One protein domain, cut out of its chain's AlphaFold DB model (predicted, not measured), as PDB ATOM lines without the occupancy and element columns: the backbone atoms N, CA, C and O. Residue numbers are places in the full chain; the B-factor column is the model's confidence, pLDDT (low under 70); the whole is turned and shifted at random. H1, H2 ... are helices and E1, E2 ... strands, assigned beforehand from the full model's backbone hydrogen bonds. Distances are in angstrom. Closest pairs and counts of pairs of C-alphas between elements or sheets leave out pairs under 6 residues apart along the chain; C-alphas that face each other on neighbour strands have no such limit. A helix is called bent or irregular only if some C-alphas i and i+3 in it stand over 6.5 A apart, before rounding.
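Overview. This is residues 2 to 51 and 71 to 155 of the 340 residues of an uncharacterized protein of Flavobacteriaceae bacterium W22 (UniProt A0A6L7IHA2). The irregular helix H2 lies in the middle, with a small sheet of three strands covering one side of it, H1 packed on another, and the short helices H4, H5 and H6 passing along a third. H8 packs on H5, and small H7 sits far out at one end between two long loops, residues 109 to 121 and 127 to 140. The printed part has 135 residues, with eight named helices and three named strands in the order H1 H2 H3 E1 E2 E3 H4 H5 H6 H7 H8; it is mostly helix, and the antiparallel sheet runs E1 E3 E2. The whole is compact and rounded, with a radius of gyration of the C-alphas of 14.3 A and spans of 40 by 32 by 29 A.

Arrangement. Begin with H1, residues 2 to 13, which touches the hub H2, residues 22 to 35: the closest C-alphas, of Ala 9 and Ile 35, are 5.4 A apart, at a steep tilt of 36 degrees, only just past shallow, the same way. Next comes H3, residues 37 to 40, close to H2 but not clearly touching, with the C-alphas of Gly 33 and Leu 40 closest at 7.2 A. H2 is on the sheet over E1, residues 45 to 49, at a height over the sheet of 10.4 A, and runs along it at 1 degree on the local plane. Look across from E1 to the inner strand E3, residues 84 to 88, where N 46 and O 87 are 2.9 A apart, within hydrogen-bond range. E3 and E2, residues 72 to 74, form a hairpin, with N 73 and O 86 at 2.8 A. H4, residues 91 to 94, only grazes the sheet and touches residues 30 to 34 of H2, with the C-alphas of Gly 33 and Asn 94 closest at 5.0 A. H5, residues 96 to 99, and H6, residues 103 to 108, each only just touch H2, with 3 pairs of C-alphas within 8 A; the closest are Pro 30 and Phe 97 at 5.9 A, and Phe 28 and Phe 107 at 7.2 A. H7, residues 122 to 126, touches no helix. H8, residues 141 to 150, touches H5, with the C-alphas of Lys 99 and Val 144 closest at 6.3 A. Every O i to N i+4 pair is within hydrogen-bond range in H1, H6, H7 and H8; H2 has 3 of 10, beside 9 of 11 O i to N i+3 pairs, and H3, H4 and H5 are too short for an O i to N i+4 pair.

Along the chain. Find C-alpha 2 at (215.287, 256.978, 188.630); from there H1 runs 15.9 A to C-alpha 13. H2 spans 15.8 A and is irregular, with C-alphas 30 and 33 at 7.4 A. E1 spans 13.5 A and E3 13.9 A. H8 runs 14.1 A to C-alpha 150 at (210.018, 288.164, 169.907).

Size, cuts and confidence. The two C-alphas farthest apart, of Asn 42 and Glu 133, are 40.2 A apart. Residues 52 to 70 are not printed, and C-alphas 51 and 71 stand 23.6 A apart across the cut. The links H6 to H7 and H7 to H8 are long. The mean pLDDT of the printed part is 96.9, and no printed residue is under 70.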
ATOM      1  N   LEU A   2     215.179 255.559 188.212       94.06
ATOM      2  CA  LEU A   2     215.287 256.978 188.630       94.06
ATOM      3  C   LEU A   2     216.696 257.385 189.093       94.06
ATOM      4  O   LEU A   2     217.174 258.427 188.672       94.06
ATOM      5  N   ASN A   3     217.393 256.547 189.871       96.12
ATOM      6  CA  ASN A   3     218.770 256.853 190.294       96.12
ATOM      7  C   ASN A   3     219.715 257.039 189.096       96.12
ATOM      8  O   ASN A   3     220.433 258.021 189.040       96.12
ATOM      9  N   GLN A   4     219.621 256.170 188.083       96.94
ATOM     10  CA  GLN A   4     220.419 256.293 186.855       96.94
ATOM     11  C   GLN A   4     220.130 257.599 186.106       96.94
ATOM     12  O   GLN A   4     221.050 258.216 185.580       96.94
ATOM     13  N   PHE A   5     218.861 258.025 186.059       97.62
ATOM     14  CA  PHE A   5     218.511 259.327 185.498       97.62
ATOM     15  C   PHE A   5     219.103 260.470 186.331       97.62
ATOM     16  O   PHE A   5     219.696 261.373 185.755       97.62
ATOM     17  N   ASN A   6     218.979 260.422 187.663       98.06
ATOM     18  CA  ASN A   6     219.539 261.435 188.563       98.06
ATOM     19  C   ASN A   6     221.055 261.574 188.383       98.06
ATOM     20  O   ASN A   6     221.540 262.694 188.247       98.06
ATOM     21  N   ASP A   7     221.782 260.457 188.320       98.25
ATOM     22  CA  ASP A   7     223.235 260.443 188.137       98.25
ATOM     23  C   ASP A   7     223.625 261.058 186.781       98.25
ATOM     24  O   ASP A   7     224.465 261.957 186.714       98.25
ATOM     25  N   LEU A   8     222.961 260.628 185.699       98.44
ATOM     26  CA  LEU A   8     223.223 261.130 184.348       98.44
ATOM     27  C   LEU A   8     222.876 262.619 184.208       98.44
ATOM     28  O   LEU A   8     223.675 263.390 183.680       98.44
ATOM     29  N   ALA A   9     221.698 263.028 184.679       98.38
ATOM     30  CA  ALA A   9     221.250 264.414 184.615       98.38
ATOM     31  C   ALA A   9     222.148 265.322 185.462       98.38
ATOM     32  O   ALA A   9     222.510 266.403 185.004       98.38
ATOM     33  N   SER A  10     222.569 264.869 186.648       98.56
ATOM     34  CA  SER A  10     223.497 265.630 187.491       98.56
ATOM     35  C   SER A  10     224.836 265.849 186.797       98.56
ATOM     36  O   SER A  10     225.328 266.976 186.743       98.56
ATOM     37  N   LEU A  11     225.386 264.790 186.192       98.44
ATOM     38  CA  LEU A  11     226.636 264.854 185.439       98.44
ATOM     39  C   LEU A  11     226.540 265.806 184.237       98.44
ATOM     40  O   LEU A  11     227.416 266.644 184.044       98.44
ATOM     41  N   LYS A  12     225.490 265.675 183.419       98.25
ATOM     42  CA  LYS A  12     225.341 266.424 182.159       98.25
ATOM     43  C   LYS A  12     224.958 267.888 182.365       98.25
ATOM     44  O   LYS A  12     225.342 268.731 181.559       98.25
ATOM     45  N   LEU A  13     224.197 268.191 183.417       97.94
ATOM     46  CA  LEU A  13     223.717 269.547 183.697       97.94
ATOM     47  C   LEU A  13     224.600 270.310 184.688       97.94
ATOM     48  O   LEU A  13     224.489 271.532 184.754       97.94
ATOM     49  N   GLY A  14     225.460 269.620 185.445       97.94
ATOM     50  CA  GLY A  14     226.267 270.235 186.501       97.94
ATOM     51  C   GLY A  14     225.436 270.693 187.705       97.94
ATOM     52  O   GLY A  14     225.796 271.664 188.363       97.94
ATOM     53  N   LEU A  15     224.314 270.023 187.978       97.69
ATOM     54  CA  LEU A  15     223.383 270.336 189.067       97.69
ATOM     55  C   LEU A  15     223.197 269.118 189.975       97.69
ATOM     56  O   LEU A  15     223.301 267.986 189.523       97.69
ATOM     57  N   SER A  16     222.860 269.331 191.246       96.94
ATOM     58  CA  SER A  16     222.523 268.230 192.160       96.94
ATOM     59  C   SER A  16     221.073 267.775 191.946       96.94
ATOM     60  O   SER A  16     220.159 268.275 192.607       96.94
ATOM     61  N   ILE A  17     220.848 266.824 191.035       98.06
ATOM     62  CA  ILE A  17     219.511 266.316 190.701       98.06
ATOM     63  C   ILE A  17     219.142 265.127 191.593       98.06
ATOM     64  O   ILE A  17     219.855 264.131 191.658       98.06
ATOM     65  N   ASN A  18     217.991 265.212 192.267       96.94
ATOM     66  CA  ASN A  18     217.480 264.145 193.131       96.94
ATOM     67  C   ASN A  18     215.944 264.056 193.073       96.94
ATOM     68  O   ASN A  18     215.243 264.444 194.019       96.94
ATOM     69  N   ILE A  19     215.412 263.574 191.945       96.19
ATOM     70  CA  ILE A  19     213.965 263.402 191.773       96.19
ATOM     71  C   ILE A  19     213.472 262.151 192.510       96.19
ATOM     72  O   ILE A  19     214.103 261.094 192.464       96.19
ATOM     73  N   LYS A  20     212.308 262.264 193.159       95.38
ATOM     74  CA  LYS A  20     211.706 261.195 193.979       95.38
ATOM     75  C   LYS A  20     210.551 260.452 193.302       95.38
ATOM     76  O   LYS A  20     210.121 259.416 193.803       95.38
ATOM     77  N   TYR A  21     210.032 260.958 192.183       94.25
ATOM     78  CA  TYR A  21     208.919 260.342 191.453       94.25
ATOM     79  C   TYR A  21     208.995 260.634 189.952       94.25
ATOM     80  O   TYR A  21     209.505 261.666 189.525       94.25
ATOM     81  N   ALA A  22     208.460 259.714 189.147       93.81
ATOM     82  CA  ALA A  22     208.622 259.732 187.694       93.81
ATOM     83  C   ALA A  22     207.943 260.922 187.001       93.81
ATOM     84  O   ALA A  22     208.466 261.410 186.011       93.81
ATOM     85  N   TYR A  23     206.816 261.425 187.515       92.69
ATOM     86  CA  TYR A  23     206.099 262.536 186.870       92.69
ATOM     87  C   TYR A  23     206.918 263.841 186.842       92.69
ATOM     88  O   TYR A  23     206.754 264.655 185.942       92.69
ATOM     89  N   LYS A  24     207.892 263.999 187.752       96.00
ATOM     90  CA  LYS A  24     208.843 265.120 187.735       96.00
ATOM     91  C   LYS A  24     209.703 265.164 186.463       96.00
ATOM     92  O   LYS A  24     210.196 266.234 186.116       96.00
ATOM     93  N   LEU A  25     209.866 264.038 185.761       96.62
ATOM     94  CA  LEU A  25     210.615 263.955 184.502       96.62
ATOM     95  C   LEU A  25     210.040 264.860 183.403       96.62
ATOM     96  O   LEU A  25     210.801 265.272 182.535       96.62
ATOM     97  N   CYS A  26     208.747 265.214 183.447       96.75
ATOM     98  CA  CYS A  26     208.165 266.153 182.483       96.75
ATOM     99  C   CYS A  26     208.910 267.492 182.483       96.75
ATOM    100  O   CYS A  26     209.309 267.959 181.425       96.75
ATOM    101  N   ASP A  27     209.263 268.023 183.659       98.06
ATOM    102  CA  ASP A  27     210.037 269.267 183.732       98.06
ATOM    103  C   ASP A  27     211.441 269.128 183.119       98.06
ATOM    104  O   ASP A  27     212.050 270.129 182.785       98.06
ATOM    105  N   PHE A  28     211.991 267.922 182.966       98.31
ATOM    106  CA  PHE A  28     213.319 267.727 182.371       98.31
ATOM    107  C   PHE A  28     213.287 267.559 180.849       98.31
ATOM    108  O   PHE A  28     214.350 267.624 180.230       98.31
ATOM    109  N   LYS A  29     212.106 267.385 180.236       98.25
ATOM    110  CA  LYS A  29     211.937 267.239 178.778       98.25
ATOM    111  C   LYS A  29     212.707 268.297 177.965       98.25
ATOM    112  O   LYS A  29     213.398 267.902 177.026       98.25
ATOM    113  N   PRO A  30     212.714 269.595 178.340       98.06
ATOM    114  CA  PRO A  30     213.456 270.621 177.601       98.06
ATOM    115  C   PRO A  30     214.980 270.449 177.637       98.06
ATOM    116  O   PRO A  30     215.679 271.026 176.814       98.06
ATOM    117  N   ALA A  31     215.509 269.668 178.584       98.31
ATOM    118  CA  ALA A  31     216.938 269.410 178.751       98.31
ATOM    119  C   ALA A  31     217.379 268.044 178.191       98.31
ATOM    120  O   ALA A  31     218.552 267.679 178.313       98.31
ATOM    121  N   TYR A  32     216.478 267.268 177.579       98.44
ATOM    122  CA  TYR A  32     216.792 265.924 177.082       98.44
ATOM    123  C   TYR A  32     217.854 265.914 175.978       98.44
ATOM    124  O   TYR A  32     218.674 264.995 175.972       98.44
ATOM    125  N   GLY A  33     217.932 266.963 175.148       98.12
ATOM    126  CA  GLY A  33     219.028 267.162 174.191       98.12
ATOM    127  C   GLY A  33     220.420 267.127 174.837       98.12
ATOM    128  O   GLY A  33     221.361 266.561 174.286       98.12
ATOM    129  N   ILE A  34     220.545 267.647 176.063       98.50
ATOM    130  CA  ILE A  34     221.802 267.650 176.827       98.50
ATOM    131  C   ILE A  34     221.974 266.359 177.630       98.50
ATOM    132  O   ILE A  34     223.023 265.710 177.539       98.50
ATOM    133  N   ILE A  35     220.949 265.957 178.391       98.50
ATOM    134  CA  ILE A  35     220.998 264.779 179.279       98.50
ATOM    135  C   ILE A  35     221.300 263.507 178.480       98.50
ATOM    136  O   ILE A  35     222.129 262.695 178.891       98.50
ATOM    137  N   PHE A  36     220.673 263.353 177.312       98.19
ATOM    138  CA  PHE A  36     220.818 262.180 176.451       98.19
ATOM    139  C   PHE A  36     221.702 262.434 175.227       98.19
ATOM    140  O   PHE A  36     221.681 261.634 174.298       98.19
ATOM    141  N   SER A  37     222.522 263.489 175.243       97.88
ATOM    142  CA  SER A  37     223.411 263.887 174.136       97.88
ATOM    143  C   SER A  37     224.213 262.735 173.516       97.88
ATOM    144  O   SER A  37     224.388 262.695 172.301       97.88
ATOM    145  N   ASP A  38     224.655 261.753 174.310       97.75
ATOM    146  CA  ASP A  38     225.396 260.594 173.793       97.75
ATOM    147  C   ASP A  38     224.573 259.696 172.860       97.75
ATOM    148  O   ASP A  38     225.135 259.121 171.930       97.75
ATOM    149  N   TYR A  39     223.255 259.620 173.060       97.25
ATOM    150  CA  TYR A  39     222.327 258.898 172.187       97.25
ATOM    151  C   TYR A  39     221.941 259.705 170.941       97.25
ATOM    152  O   TYR A  39     221.450 259.131 169.973       97.25
ATOM    153  N   LEU A  40     222.162 261.023 170.960       97.62
ATOM    154  CA  LEU A  40     221.683 261.949 169.934       97.62
ATOM    155  C   LEU A  40     222.756 262.335 168.902       97.62
ATOM    156  O   LEU A  40     222.421 262.964 167.909       97.62
ATOM    157  N   LYS A  41     224.025 261.934 169.078       95.69
ATOM    158  CA  LYS A  41     225.175 262.393 168.260       95.69
ATOM    159  C   LYS A  41     224.995 262.309 166.739       95.69
ATOM    160  O   LYS A  41     225.564 263.126 166.030       95.69
ATOM    161  N   ASN A  42     224.231 261.332 166.253       96.56
ATOM    162  CA  ASN A  42     224.049 261.076 164.821       96.56
ATOM    163  C   ASN A  42     222.656 261.479 164.309       96.56
ATOM    164  O   ASN A  42     222.250 261.037 163.238       96.56
ATOM    165  N   PHE A  43     221.908 262.260 165.088       98.00
ATOM    166  CA  PHE A  43     220.580 262.735 164.720       98.00
ATOM    167  C   PHE A  43     220.606 264.250 164.553       98.00
ATOM    168  O   PHE A  43     221.065 264.960 165.441       98.00
ATOM    169  N   GLU A  44     220.077 264.741 163.436       97.75
ATOM    170  CA  GLU A  44     219.936 266.180 163.166       97.75
ATOM    171  C   GLU A  44     218.854 266.825 164.042       97.75
ATOM    172  O   GLU A  44     218.917 268.012 164.348       97.75
ATOM    173  N   TYR A  45     217.884 266.026 164.495       98.12
ATOM    174  CA  TYR A  45     216.765 266.451 165.328       98.12
ATOM    175  C   TYR A  45     216.495 265.421 166.422       98.12
ATOM    176  O   TYR A  45     216.707 264.220 166.239       98.12
ATOM    177  N   TRP A  46     215.961 265.877 167.546       97.94
ATOM    178  CA  TRP A  46     215.414 265.022 168.596       97.94
ATOM    179  C   TRP A  46     214.039 265.532 169.006       97.94
ATOM    180  O   TRP A  46     213.632 266.633 168.654       97.94
ATOM    181  N   GLY A  47     213.287 264.722 169.740       96.62
ATOM    182  CA  GLY A  47     211.958 265.117 170.170       96.62
ATOM    183  C   GLY A  47     211.528 264.445 171.455       96.62
ATOM    184  O   GLY A  47     212.173 263.526 171.963       96.62
ATOM    185  N   ILE A  48     210.411 264.927 171.968       96.88
ATOM    186  CA  ILE A  48     209.728 264.391 173.141       96.88
ATOM    187  C   ILE A  48     208.377 263.850 172.703       96.88
ATOM    188  O   ILE A  48     207.773 264.369 171.767       96.88
ATOM    189  N   THR A  49     207.894 262.807 173.372       95.81
ATOM    190  CA  THR A  49     206.525 262.343 173.174       95.81
ATOM    191  C   THR A  49     205.977 261.639 174.406       95.81
ATOM    192  O   THR A  49     206.728 260.982 175.133       95.81
ATOM    193  N   ASP A  50     204.672 261.768 174.633       94.69
ATOM    194  CA  ASP A  50     203.968 260.986 175.641       94.69
ATOM    195  C   ASP A  50     203.560 259.605 175.111       94.69
ATOM    196  O   ASP A  50     203.307 259.378 173.928       94.69
ATOM    197  N   ILE A  51     203.466 258.647 176.030       92.62
ATOM    198  CA  ILE A  51     203.158 257.245 175.712       92.62
ATOM    199  C   ILE A  51     201.663 256.982 175.488       92.62
ATOM    200  O   ILE A  51     201.277 255.883 175.093       92.62
ATOM    201  N   GLU A  71     213.846 275.678 164.408       98.06
ATOM    202  CA  GLU A  71     214.728 275.099 165.424       98.06
ATOM    203  C   GLU A  71     213.933 274.367 166.516       98.06
ATOM    204  O   GLU A  71     214.439 273.453 167.165       98.06
ATOM    205  N   VAL A  72     212.682 274.784 166.744       98.12
ATOM    206  CA  VAL A  72     211.740 274.157 167.683       98.12
ATOM    207  C   VAL A  72     210.376 274.064 167.019       98.12
ATOM    208  O   VAL A  72     209.881 275.045 166.471       98.12
ATOM    209  N   ILE A  73     209.742 272.899 167.090       98.06
ATOM    210  CA  ILE A  73     208.431 272.651 166.496       98.06
ATOM    211  C   ILE A  73     207.489 272.148 167.588       98.06
ATOM    212  O   ILE A  73     207.680 271.060 168.139       98.06
ATOM    213  N   SER A  74     206.462 272.946 167.876       96.19
ATOM    214  CA  SER A  74     205.303 272.585 168.688       96.19
ATOM    215  C   SER A  74     204.090 272.401 167.785       96.19
ATOM    216  O   SER A  74     203.871 273.139 166.829       96.19
ATOM    217  N   VAL A  75     203.272 271.411 168.116       94.31
ATOM    218  CA  VAL A  75     202.095 271.013 167.326       94.31
ATOM    219  C   VAL A  75     200.785 271.467 167.972       94.31
ATOM    220  O   VAL A  75     199.716 270.885 167.768       94.31
ATOM    221  N   ARG A  76     200.901 272.537 168.758       93.88
ATOM    222  CA  ARG A  76     199.821 273.386 169.251       93.88
ATOM    223  C   ARG A  76     200.163 274.844 168.977       93.88
ATOM    224  O   ARG A  76     201.340 275.190 168.929       93.88
ATOM    225  N   ASN A  77     199.142 275.687 168.845       92.31
ATOM    226  CA  ASN A  77     199.286 277.118 168.571       92.31
ATOM    227  C   ASN A  77     199.338 277.998 169.837       92.31
ATOM    228  O   ASN A  77     199.832 279.117 169.780       92.31
ATOM    229  N   ASP A  78     198.811 277.509 170.956       93.81
ATOM    230  CA  ASP A  78     198.548 278.265 172.184       93.81
ATOM    231  C   ASP A  78     199.621 278.098 173.272       93.81
ATOM    232  O   ASP A  78     199.819 279.001 174.080       93.81
ATOM    233  N   TYR A  79     200.324 276.966 173.309       95.25
ATOM    234  CA  TYR A  79     201.489 276.736 174.174       95.25
ATOM    235  C   TYR A  79     202.355 275.578 173.655       95.25
ATOM    236  O   TYR A  79     201.875 274.750 172.876       95.25
ATOM    237  N   PRO A  80     203.636 275.476 174.072       95.38
ATOM    238  CA  PRO A  80     204.451 274.298 173.789       95.38
ATOM    239  C   PRO A  80     203.832 273.065 174.444       95.38
ATOM    240  O   PRO A  80     203.715 273.014 175.667       95.38
ATOM    241  N   THR A  81     203.403 272.084 173.646       90.00
ATOM    242  CA  THR A  81     202.789 270.864 174.189       90.00
ATOM    243  C   THR A  81     203.858 269.892 174.672       90.00
ATOM    244  O   THR A  81     204.688 269.422 173.902       90.00
ATOM    245  N   GLY A  82     203.817 269.510 175.944       90.75
ATOM    246  CA  GLY A  82     204.737 268.530 176.515       90.75
ATOM    247  C   GLY A  82     204.539 267.138 175.919       90.75
ATOM    248  O   GLY A  82     205.405 266.273 176.062       90.75
ATOM    249  N   SER A  83     203.429 266.910 175.216       94.81
ATOM    250  CA  SER A  83     203.062 265.610 174.658       94.81
ATOM    251  C   SER A  83     203.729 265.295 173.312       94.81
ATOM    252  O   SER A  83     203.871 264.117 172.973       94.81
ATOM    253  N   PHE A  84     204.191 266.310 172.566       96.62
ATOM    254  CA  PHE A  84     205.010 266.144 171.360       96.62
ATOM    255  C   PHE A  84     205.687 267.455 170.932       96.62
ATOM    256  O   PHE A  84     205.011 268.401 170.533       96.62
ATOM    257  N   MET A  85     207.018 267.483 170.930       97.19
ATOM    258  CA  MET A  85     207.810 268.568 170.334       97.19
ATOM    259  C   MET A  85     209.057 268.011 169.667       97.19
ATOM    260  O   MET A  85     209.561 266.959 170.069       97.19
ATOM    261  N   ILE A  86     209.560 268.742 168.677       98.19
ATOM    262  CA  ILE A  86     210.811 268.447 167.979       98.19
ATOM    263  C   ILE A  86     211.752 269.637 168.145       98.19
ATOM    264  O   ILE A  86     211.322 270.788 168.119       98.19
ATOM    265  N   PHE A  87     213.030 269.338 168.317       98.44
ATOM    266  CA  PHE A  87     214.113 270.286 168.495       98.44
ATOM    267  C   PHE A  87     215.217 269.945 167.501       98.44
ATOM    268  O   PHE A  87     215.569 268.773 167.327       98.44
ATOM    269  N   GLU A  88     215.785 270.962 166.870       98.38
ATOM    270  CA  GLU A  88     217.048 270.825 166.158       98.38
ATOM    271  C   GLU A  88     218.141 270.411 167.147       98.38
ATOM    272  O   GLU A  88     218.222 270.913 168.271       98.38
ATOM    273  N   ASN A  89     218.985 269.463 166.760       98.31
ATOM    274  CA  ASN A  89     220.030 268.954 167.629       98.31
ATOM    275  C   ASN A  89     221.298 269.811 167.532       98.31
ATOM    276  O   ASN A  89     222.329 269.386 167.010       98.31
ATOM    277  N   ASN A  90     221.217 271.031 168.055       96.81
ATOM    278  CA  ASN A  90     222.340 271.957 168.138       96.81
ATOM    279  C   ASN A  90     222.427 272.593 169.534       96.81
ATOM    280  O   ASN A  90     221.488 272.530 170.330       96.81
ATOM    281  N   ASP A  91     223.558 273.228 169.849       95.81
ATOM    282  CA  ASP A  91     223.766 273.841 171.167       95.81
ATOM    283  C   ASP A  91     222.704 274.893 171.501       95.81
ATOM    284  O   ASP A  91     222.260 274.999 172.645       95.81
ATOM    285  N   LYS A  92     222.263 275.662 170.505       95.81
ATOM    286  CA  LYS A  92     221.304 276.743 170.707       95.81
ATOM    287  C   LYS A  92     219.956 276.215 171.200       95.81
ATOM    288  O   LYS A  92     219.476 276.701 172.222       95.81
ATOM    289  N   ALA A  93     219.382 275.226 170.518       96.81
ATOM    290  CA  ALA A  93     218.122 274.591 170.890       96.81
ATOM    291  C   ALA A  93     218.271 273.756 172.173       96.81
ATOM    292  O   ALA A  93     217.464 273.885 173.097       96.81
ATOM    293  N   ASN A  94     219.350 272.975 172.281       98.12
ATOM    294  CA  ASN A  94     219.590 272.080 173.414       98.12
ATOM    295  C   ASN A  94     219.757 272.823 174.746       98.12
ATOM    296  O   ASN A  94     219.396 272.284 175.790       98.12
ATOM    297  N   TRP A  95     220.269 274.059 174.729       98.12
ATOM    298  CA  TRP A  95     220.435 274.889 175.926       98.12
ATOM    299  C   TRP A  95     219.314 275.913 176.152       98.12
ATOM    300  O   TRP A  95     219.417 276.702 177.096       98.12
ATOM    301  N   LEU A  96     218.226 275.910 175.364       98.00
ATOM    302  CA  LEU A  96     217.133 276.888 175.514       98.00
ATOM    303  C   LEU A  96     216.596 276.963 176.946       98.00
ATOM    304  O   LEU A  96     216.344 278.058 177.443       98.00
ATOM    305  N   PHE A  97     216.492 275.829 177.641       98.25
ATOM    306  CA  PHE A  97     215.993 275.779 179.017       98.25
ATOM    307  C   PHE A  97     216.777 276.672 179.995       98.25
ATOM    308  O   PHE A  97     216.183 277.196 180.933       98.25
ATOM    309  N   LYS A  98     218.082 276.910 179.770       98.31
ATOM    310  CA  LYS A  98     218.906 277.803 180.610       98.31
ATOM    311  C   LYS A  98     218.527 279.275 180.489       98.31
ATOM    312  O   LYS A  98     218.939 280.078 181.319       98.31
ATOM    313  N   LYS A  99     217.769 279.653 179.456       98.31
ATOM    314  CA  LYS A  99     217.257 281.021 179.320       98.31
ATOM    315  C   LYS A  99     216.128 281.314 180.305       98.31
ATOM    316  O   LYS A  99     215.826 282.485 180.499       98.31
ATOM    317  N   SER A 100     215.525 280.297 180.924       98.56
ATOM    318  CA  SER A 100     214.655 280.504 182.080       98.56
ATOM    319  C   SER A 100     215.493 280.901 183.286       98.56
ATOM    320  O   SER A 100     216.429 280.191 183.642       98.56
ATOM    321  N   LYS A 101     215.132 281.992 183.967       98.00
ATOM    322  CA  LYS A 101     215.796 282.393 185.221       98.00
ATOM    323  C   LYS A 101     215.629 281.372 186.358       98.00
ATOM    324  O   LYS A 101     216.379 281.414 187.327       98.00
ATOM    325  N   ASP A 102     214.655 280.467 186.246       98.56
ATOM    326  CA  ASP A 102     214.249 279.543 187.307       98.56
ATOM    327  C   ASP A 102     214.726 278.096 187.076       98.56
ATOM    328  O   ASP A 102     214.429 277.221 187.893       98.56
ATOM    329  N   TYR A 103     215.469 277.805 185.998       98.44
ATOM    330  CA  TYR A 103     215.800 276.423 185.600       98.44
ATOM    331  C   TYR A 103     216.488 275.609 186.715       98.44
ATOM    332  O   TYR A 103     216.139 274.448 186.939       98.44
ATOM    333  N   GLU A 104     217.407 276.214 187.477       98.25
ATOM    334  CA  GLU A 104     218.089 275.538 188.590       98.25
ATOM    335  C   GLU A 104     217.122 275.194 189.726       98.25
ATOM    336  O   GLU A 104     217.112 274.057 190.207       98.25
ATOM    337  N   LYS A 105     216.256 276.142 190.115       97.81
ATOM    338  CA  LYS A 105     215.191 275.933 191.114       97.81
ATOM    339  C   LYS A 105     214.272 274.792 190.680       97.81
ATOM    340  O   LYS A 105     213.916 273.938 191.491       97.81
ATOM    341  N   ILE A 106     213.904 274.757 189.403       98.12
ATOM    342  CA  ILE A 106     213.005 273.747 188.842       98.12
ATOM    343  C   ILE A 106     213.656 272.363 188.876       98.12
ATOM    344  O   ILE A 106     213.005 271.393 189.270       98.12
ATOM    345  N   PHE A 107     214.923 272.241 188.478       98.38
ATOM    346  CA  PHE A 107     215.612 270.950 188.380       98.38
ATOM    347  C   PHE A 107     216.079 270.398 189.732       98.38
ATOM    348  O   PHE A 107     216.117 269.182 189.916       98.38
ATOM    349  N   THR A 108     216.374 271.260 190.704       97.38
ATOM    350  CA  THR A 108     216.790 270.839 192.057       97.38
ATOM    351  C   THR A 108     215.615 270.616 193.017       97.38
ATOM    352  O   THR A 108     215.774 270.008 194.077       97.38
ATOM    353  N   SER A 109     214.409 271.049 192.644       96.31
ATOM    354  CA  SER A 109     213.188 270.819 193.413       96.31
ATOM    355  C   SER A 109     212.518 269.487 193.068       96.31
ATOM    356  O   SER A 109     212.564 268.998 191.942       96.31
ATOM    357  N   ASN A 110     211.818 268.911 194.049       94.38
ATOM    358  CA  ASN A 110     210.931 267.769 193.821       94.38
ATOM    359  C   ASN A 110     209.517 268.188 193.388       94.38
ATOM    360  O   ASN A 110     208.737 267.339 192.976       94.38
ATOM    361  N   LYS A 111     209.156 269.470 193.455       93.75
ATOM    362  CA  LYS A 111     207.860 269.947 192.959       93.75
ATOM    363  C   LYS A 111     207.832 269.890 191.428       93.75
ATOM    364  O   LYS A 111     208.822 270.233 190.789       93.75
ATOM    365  N   HIS A 112     206.720 269.435 190.853       95.06
ATOM    366  CA  HIS A 112     206.488 269.529 189.413       95.06
ATOM    367  C   HIS A 112     205.968 270.926 189.078       95.06
ATOM    368  O   HIS A 112     205.030 271.400 189.718       95.06
ATOM    369  N   PHE A 113     206.584 271.567 188.090       96.75
ATOM    370  CA  PHE A 113     206.280 272.942 187.709       96.75
ATOM    371  C   PHE A 113     205.586 273.067 186.360       96.75
ATOM    372  O   PHE A 113     205.248 274.190 186.009       96.75
ATOM    373  N   CYS A 114     205.381 271.982 185.605       97.31
ATOM    374  CA  CYS A 114     204.908 272.061 184.217       97.31
ATOM    375  C   CYS A 114     205.828 272.996 183.401       97.31
ATOM    376  O   CYS A 114     205.394 273.910 182.695       97.31
ATOM    377  N   PHE A 115     207.142 272.818 183.596       98.38
ATOM    378  CA  PHE A 115     208.174 273.665 182.998       98.38
ATOM    379  C   PHE A 115     208.294 273.449 181.493       98.38
ATOM    380  O   PHE A 115     208.531 274.411 180.771       98.38
ATOM    381  N   ASP A 116     208.092 272.217 181.027       97.88
ATOM    382  CA  ASP A 116     208.076 271.854 179.610       97.88
ATOM    383  C   ASP A 116     206.980 272.559 178.808       97.88
ATOM    384  O   ASP A 116     207.093 272.663 177.589       97.88
ATOM    385  N   GLU A 117     205.976 273.099 179.501       97.44
ATOM    386  CA  GLU A 117     204.835 273.786 178.914       97.44
ATOM    387  C   GLU A 117     204.720 275.222 179.481       97.44
ATOM    388  O   GLU A 117     205.542 276.103 179.197       97.44
ATOM    389  N   CYS A 118     203.699 275.485 180.304       97.38
ATOM    390  CA  CYS A 118     203.258 276.829 180.673       97.38
ATOM    391  C   CYS A 118     203.032 277.054 182.179       97.38
ATOM    392  O   CYS A 118     202.300 277.959 182.543       97.38
ATOM    393  N   ASN A 119     203.619 276.268 183.083       97.00
ATOM    394  CA  ASN A 119     203.386 276.427 184.529       97.00
ATOM    395  C   ASN A 119     201.896 276.415 184.930       97.00
ATOM    396  O   ASN A 119     201.441 277.220 185.737       97.00
ATOM    397  N   PHE A 120     201.140 275.466 184.365       95.62
ATOM    398  CA  PHE A 120     199.726 275.199 184.673       95.62
ATOM    399  C   PHE A 120     198.716 276.305 184.304       95.62
ATOM    400  O   PHE A 120     197.572 276.247 184.767       95.62
ATOM    401  N   VAL A 121     199.076 277.287 183.466       96.25
ATOM    402  CA  VAL A 121     198.134 278.320 182.975       96.25
ATOM    403  C   VAL A 121     197.480 277.972 181.628       96.25
ATOM    404  O   VAL A 121     197.032 278.861 180.906       96.25
ATOM    405  N   HIS A 122     197.360 276.680 181.295       94.56
ATOM    406  CA  HIS A 122     196.803 276.186 180.023       94.56
ATOM    407  C   HIS A 122     195.476 276.844 179.647       94.56
ATOM    408  O   HIS A 122     195.337 277.338 178.539       94.56
ATOM    409  N   GLN A 123     194.530 276.925 180.587       92.12
ATOM    410  CA  GLN A 123     193.192 277.475 180.329       92.12
ATOM    411  C   GLN A 123     193.214 278.956 179.929       92.12
ATOM    412  O   GLN A 123     192.366 279.395 179.156       92.12
ATOM    413  N   TYR A 124     194.155 279.732 180.473       95.06
ATOM    414  CA  TYR A 124     194.295 281.150 180.149       95.06
ATOM    415  C   TYR A 124     194.843 281.331 178.726       95.06
ATOM    416  O   TYR A 124     194.321 282.137 177.958       95.06
ATOM    417  N   LEU A 125     195.827 280.512 178.347       96.31
ATOM    418  CA  LEU A 125     196.444 280.534 177.018       96.31
ATOM    419  C   LEU A 125     195.517 279.971 175.933       96.31
ATOM    420  O   LEU A 125     195.401 280.558 174.863       96.31
ATOM    421  N   GLU A 126     194.772 278.904 176.234       93.56
ATOM    422  CA  GLU A 126     193.706 278.371 175.369       93.56
ATOM    423  C   GLU A 126     192.619 279.421 175.089       93.56
ATOM    424  O   GLU A 126     191.980 279.403 174.038       93.56
ATOM    425  N   GLY A 127     192.416 280.356 176.024       94.69
ATOM    426  CA  GLY A 127     191.533 281.511 175.872       94.69
ATOM    427  C   GLY A 127     192.116 282.663 175.045       94.69
ATOM    428  O   GLY A 127     191.426 283.664 174.863       94.69
ATOM    429  N   GLY A 128     193.353 282.540 174.551       95.38
ATOM    430  CA  GLY A 128     194.063 283.573 173.792       95.38
ATOM    431  C   GLY A 128     194.854 284.569 174.647       95.38
ATOM    432  O   GLY A 128     195.237 285.618 174.136       95.38
ATOM    433  N   GLY A 129     195.069 284.279 175.934       96.69
ATOM    434  CA  GLY A 129     195.888 285.110 176.814       96.69
ATOM    435  C   GLY A 129     197.384 285.062 176.475       96.69
ATOM    436  O   GLY A 129     197.867 284.095 175.887       96.69
ATOM    437  N   ASP A 130     198.128 286.093 176.879       96.69
ATOM    438  CA  ASP A 130     199.582 286.175 176.695       96.69
ATOM    439  C   ASP A 130     200.315 285.706 177.961       96.69
ATOM    440  O   ASP A 130     200.070 286.201 179.059       96.69
ATOM    441  N   ILE A 131     201.263 284.776 177.820       97.56
ATOM    442  CA  ILE A 131     202.055 284.242 178.937       97.56
ATOM    443  C   ILE A 131     202.763 285.332 179.764       97.56
ATOM    444  O   ILE A 131     203.009 285.124 180.948       97.56
ATOM    445  N   PHE A 132     203.055 286.502 179.184       97.94
ATOM    446  CA  PHE A 132     203.668 287.626 179.906       97.94
ATOM    447  C   PHE A 132     202.674 288.515 180.673       97.94
ATOM    448  O   PHE A 132     203.106 289.398 181.412       97.94
ATOM    449  N   GLU A 133     201.368 288.300 180.510       97.56
ATOM    450  CA  GLU A 133     200.297 289.061 181.171       97.56
ATOM    451  C   GLU A 133     199.707 288.337 182.393       97.56
ATOM    452  O   GLU A 133     198.852 288.886 183.091       97.56
ATOM    453  N   ILE A 134     200.167 287.117 182.682       95.75
ATOM    454  CA  ILE A 134     199.721 286.308 183.818       95.75
ATOM    455  C   ILE A 134     200.878 286.005 184.773       95.75
ATOM    456  O   ILE A 134     201.991 285.684 184.361       95.75
ATOM    457  N   GLU A 135     200.611 286.093 186.075       95.00
ATOM    458  CA  GLU A 135     201.590 285.723 187.094       95.00
ATOM    459  C   GLU A 135     201.751 284.197 187.164       95.00
ATOM    460  O   GLU A 135     200.777 283.446 187.250       95.00
ATOM    461  N   THR A 136     203.002 283.743 187.143       96.38
ATOM    462  CA  THR A 136     203.394 282.334 187.253       96.38
ATOM    463  C   THR A 136     204.505 282.183 188.292       96.38
ATOM    464  O   THR A 136     205.266 283.115 188.557       96.38
ATOM    465  N   GLU A 137     204.610 281.009 188.918       95.94
ATOM    466  CA  GLU A 137     205.599 280.761 189.982       95.94
ATOM    467  C   GLU A 137     207.037 280.673 189.451       95.94
ATOM    468  O   GLU A 137     208.009 280.862 190.196       95.94
ATOM    469  N   ILE A 138     207.161 280.308 188.177       97.81
ATOM    470  CA  ILE A 138     208.417 280.114 187.467       97.81
ATOM    471  C   ILE A 138     208.285 280.582 186.026       97.81
ATOM    472  O   ILE A 138     207.235 280.458 185.396       97.81
ATOM    473  N   GLU A 139     209.405 281.002 185.460       98.38
ATOM    474  CA  GLU A 139     209.513 281.216 184.029       98.38
ATOM    475  C   GLU A 139     209.567 279.870 183.275       98.38
ATOM    476  O   GLU A 139     210.592 279.187 183.267       98.38
ATOM    477  N   SER A 140     208.452 279.466 182.659       98.44
ATOM    478  CA  SER A 140     208.328 278.199 181.915       98.44
ATOM    479  C   SER A 140     208.979 278.221 180.525       98.44
ATOM    480  O   SER A 140     209.360 279.277 180.017       98.44
ATOM    481  N   MET A 141     209.036 277.071 179.843       98.38
ATOM    482  CA  MET A 141     209.476 277.018 178.446       98.38
ATOM    483  C   MET A 141     208.620 277.876 177.519       98.38
ATOM    484  O   MET A 141     209.164 278.467 176.593       98.38
ATOM    485  N   HIS A 142     207.319 278.022 177.781       98.44
ATOM    486  CA  HIS A 142     206.491 278.953 177.017       98.44
ATOM    487  C   HIS A 142     207.034 280.397 177.083       98.44
ATOM    488  O   HIS A 142     207.206 281.032 176.042       98.44
ATOM    489  N   HIS A 143     207.411 280.886 178.269       98.62
ATOM    490  CA  HIS A 143     208.026 282.213 178.411       98.62
ATOM    491  C   HIS A 143     209.326 282.321 177.607       98.62
ATOM    492  O   HIS A 143     209.546 283.307 176.900       98.62
ATOM    493  N   VAL A 144     210.184 281.298 177.701       98.62
ATOM    494  CA  VAL A 144     211.462 281.251 176.984       98.62
ATOM    495  C   VAL A 144     211.239 281.310 175.474       98.62
ATOM    496  O   VAL A 144     211.821 282.168 174.814       98.62
ATOM    497  N   LEU A 145     210.382 280.440 174.933       98.25
ATOM    498  CA  LEU A 145     210.123 280.356 173.496       98.25
ATOM    499  C   LEU A 145     209.541 281.669 172.967       98.25
ATOM    500  O   LEU A 145     210.097 282.234 172.030       98.25
ATOM    501  N   MET A 146     208.502 282.214 173.610       98.00
ATOM    502  CA  MET A 146     207.887 283.467 173.155       98.00
ATOM    503  C   MET A 146     208.854 284.643 173.225       98.00
ATOM    504  O   MET A 146     208.881 285.477 172.320       98.00
ATOM    505  N   ARG A 147     209.687 284.721 174.269       98.31
ATOM    506  CA  ARG A 147     210.669 285.802 174.394       98.31
ATOM    507  C   ARG A 147     211.732 285.728 173.305       98.31
ATOM    508  O   ARG A 147     212.091 286.760 172.750       98.31
ATOM    509  N   GLU A 148     212.263 284.543 173.025       98.25
ATOM    510  CA  GLU A 148     213.309 284.383 172.013       98.25
ATOM    511  C   GLU A 148     212.755 284.520 170.587       98.25
ATOM    512  O   GLU A 148     213.418 285.102 169.734       98.25
ATOM    513  N   MET A 149     211.502 284.122 170.345       97.62
ATOM    514  CA  MET A 149     210.798 284.443 169.098       97.62
ATOM    515  C   MET A 149     210.624 285.957 168.916       97.62
ATOM    516  O   MET A 149     210.955 286.483 167.858       97.62
ATOM    517  N   ARG A 150     210.175 286.690 169.951       97.56
ATOM    518  CA  ARG A 150     210.018 288.164 169.907       97.56
ATOM    519  C   ARG A 150     211.332 288.913 169.682       97.56
ATOM    520  O   ARG A 150     211.315 290.026 169.175       97.56
ATOM    521  N   LYS A 151     212.458 288.324 170.088       97.88
ATOM    522  CA  LYS A 151     213.808 288.857 169.851       97.88
ATOM    523  C   LYS A 151     214.388 288.456 168.495       97.88
ATOM    524  O   LYS A 151     215.538 288.790 168.234       97.88
ATOM    525  N   GLU A 152     213.651 287.682 167.695       96.94
ATOM    526  CA  GLU A 152     214.131 287.073 166.448       96.94
ATOM    527  C   GLU A 152     215.380 286.191 166.649       96.94
ATOM    528  O   GLU A 152     216.107 285.871 165.708       96.94
ATOM    529  N   SER A 153     215.633 285.760 167.890       97.06
ATOM    530  CA  SER A 153     216.770 284.918 168.250       97.06
ATOM    531  C   SER A 153     216.447 283.435 168.143       97.06
ATOM    532  O   SER A 153     217.366 282.634 168.256       97.06
ATOM    533  N   LEU A 154     215.188 283.045 167.923       97.69
ATOM    534  CA  LEU A 154     214.750 281.658 167.761       97.69
ATOM    535  C   LEU A 154     213.654 281.560 166.696       97.69
ATOM    536  O   LEU A 154     212.643 282.257 166.786       97.69
ATOM    537  N   LYS A 155     213.809 280.637 165.744       97.88
ATOM    538  CA  LYS A 155     212.725 280.253 164.832       97.88
ATOM    539  C   LYS A 155     211.973 279.062 165.409       97.88
ATOM    540  O   LYS A 155     212.436 277.932 165.297       97.88
TER     541      LYS A 155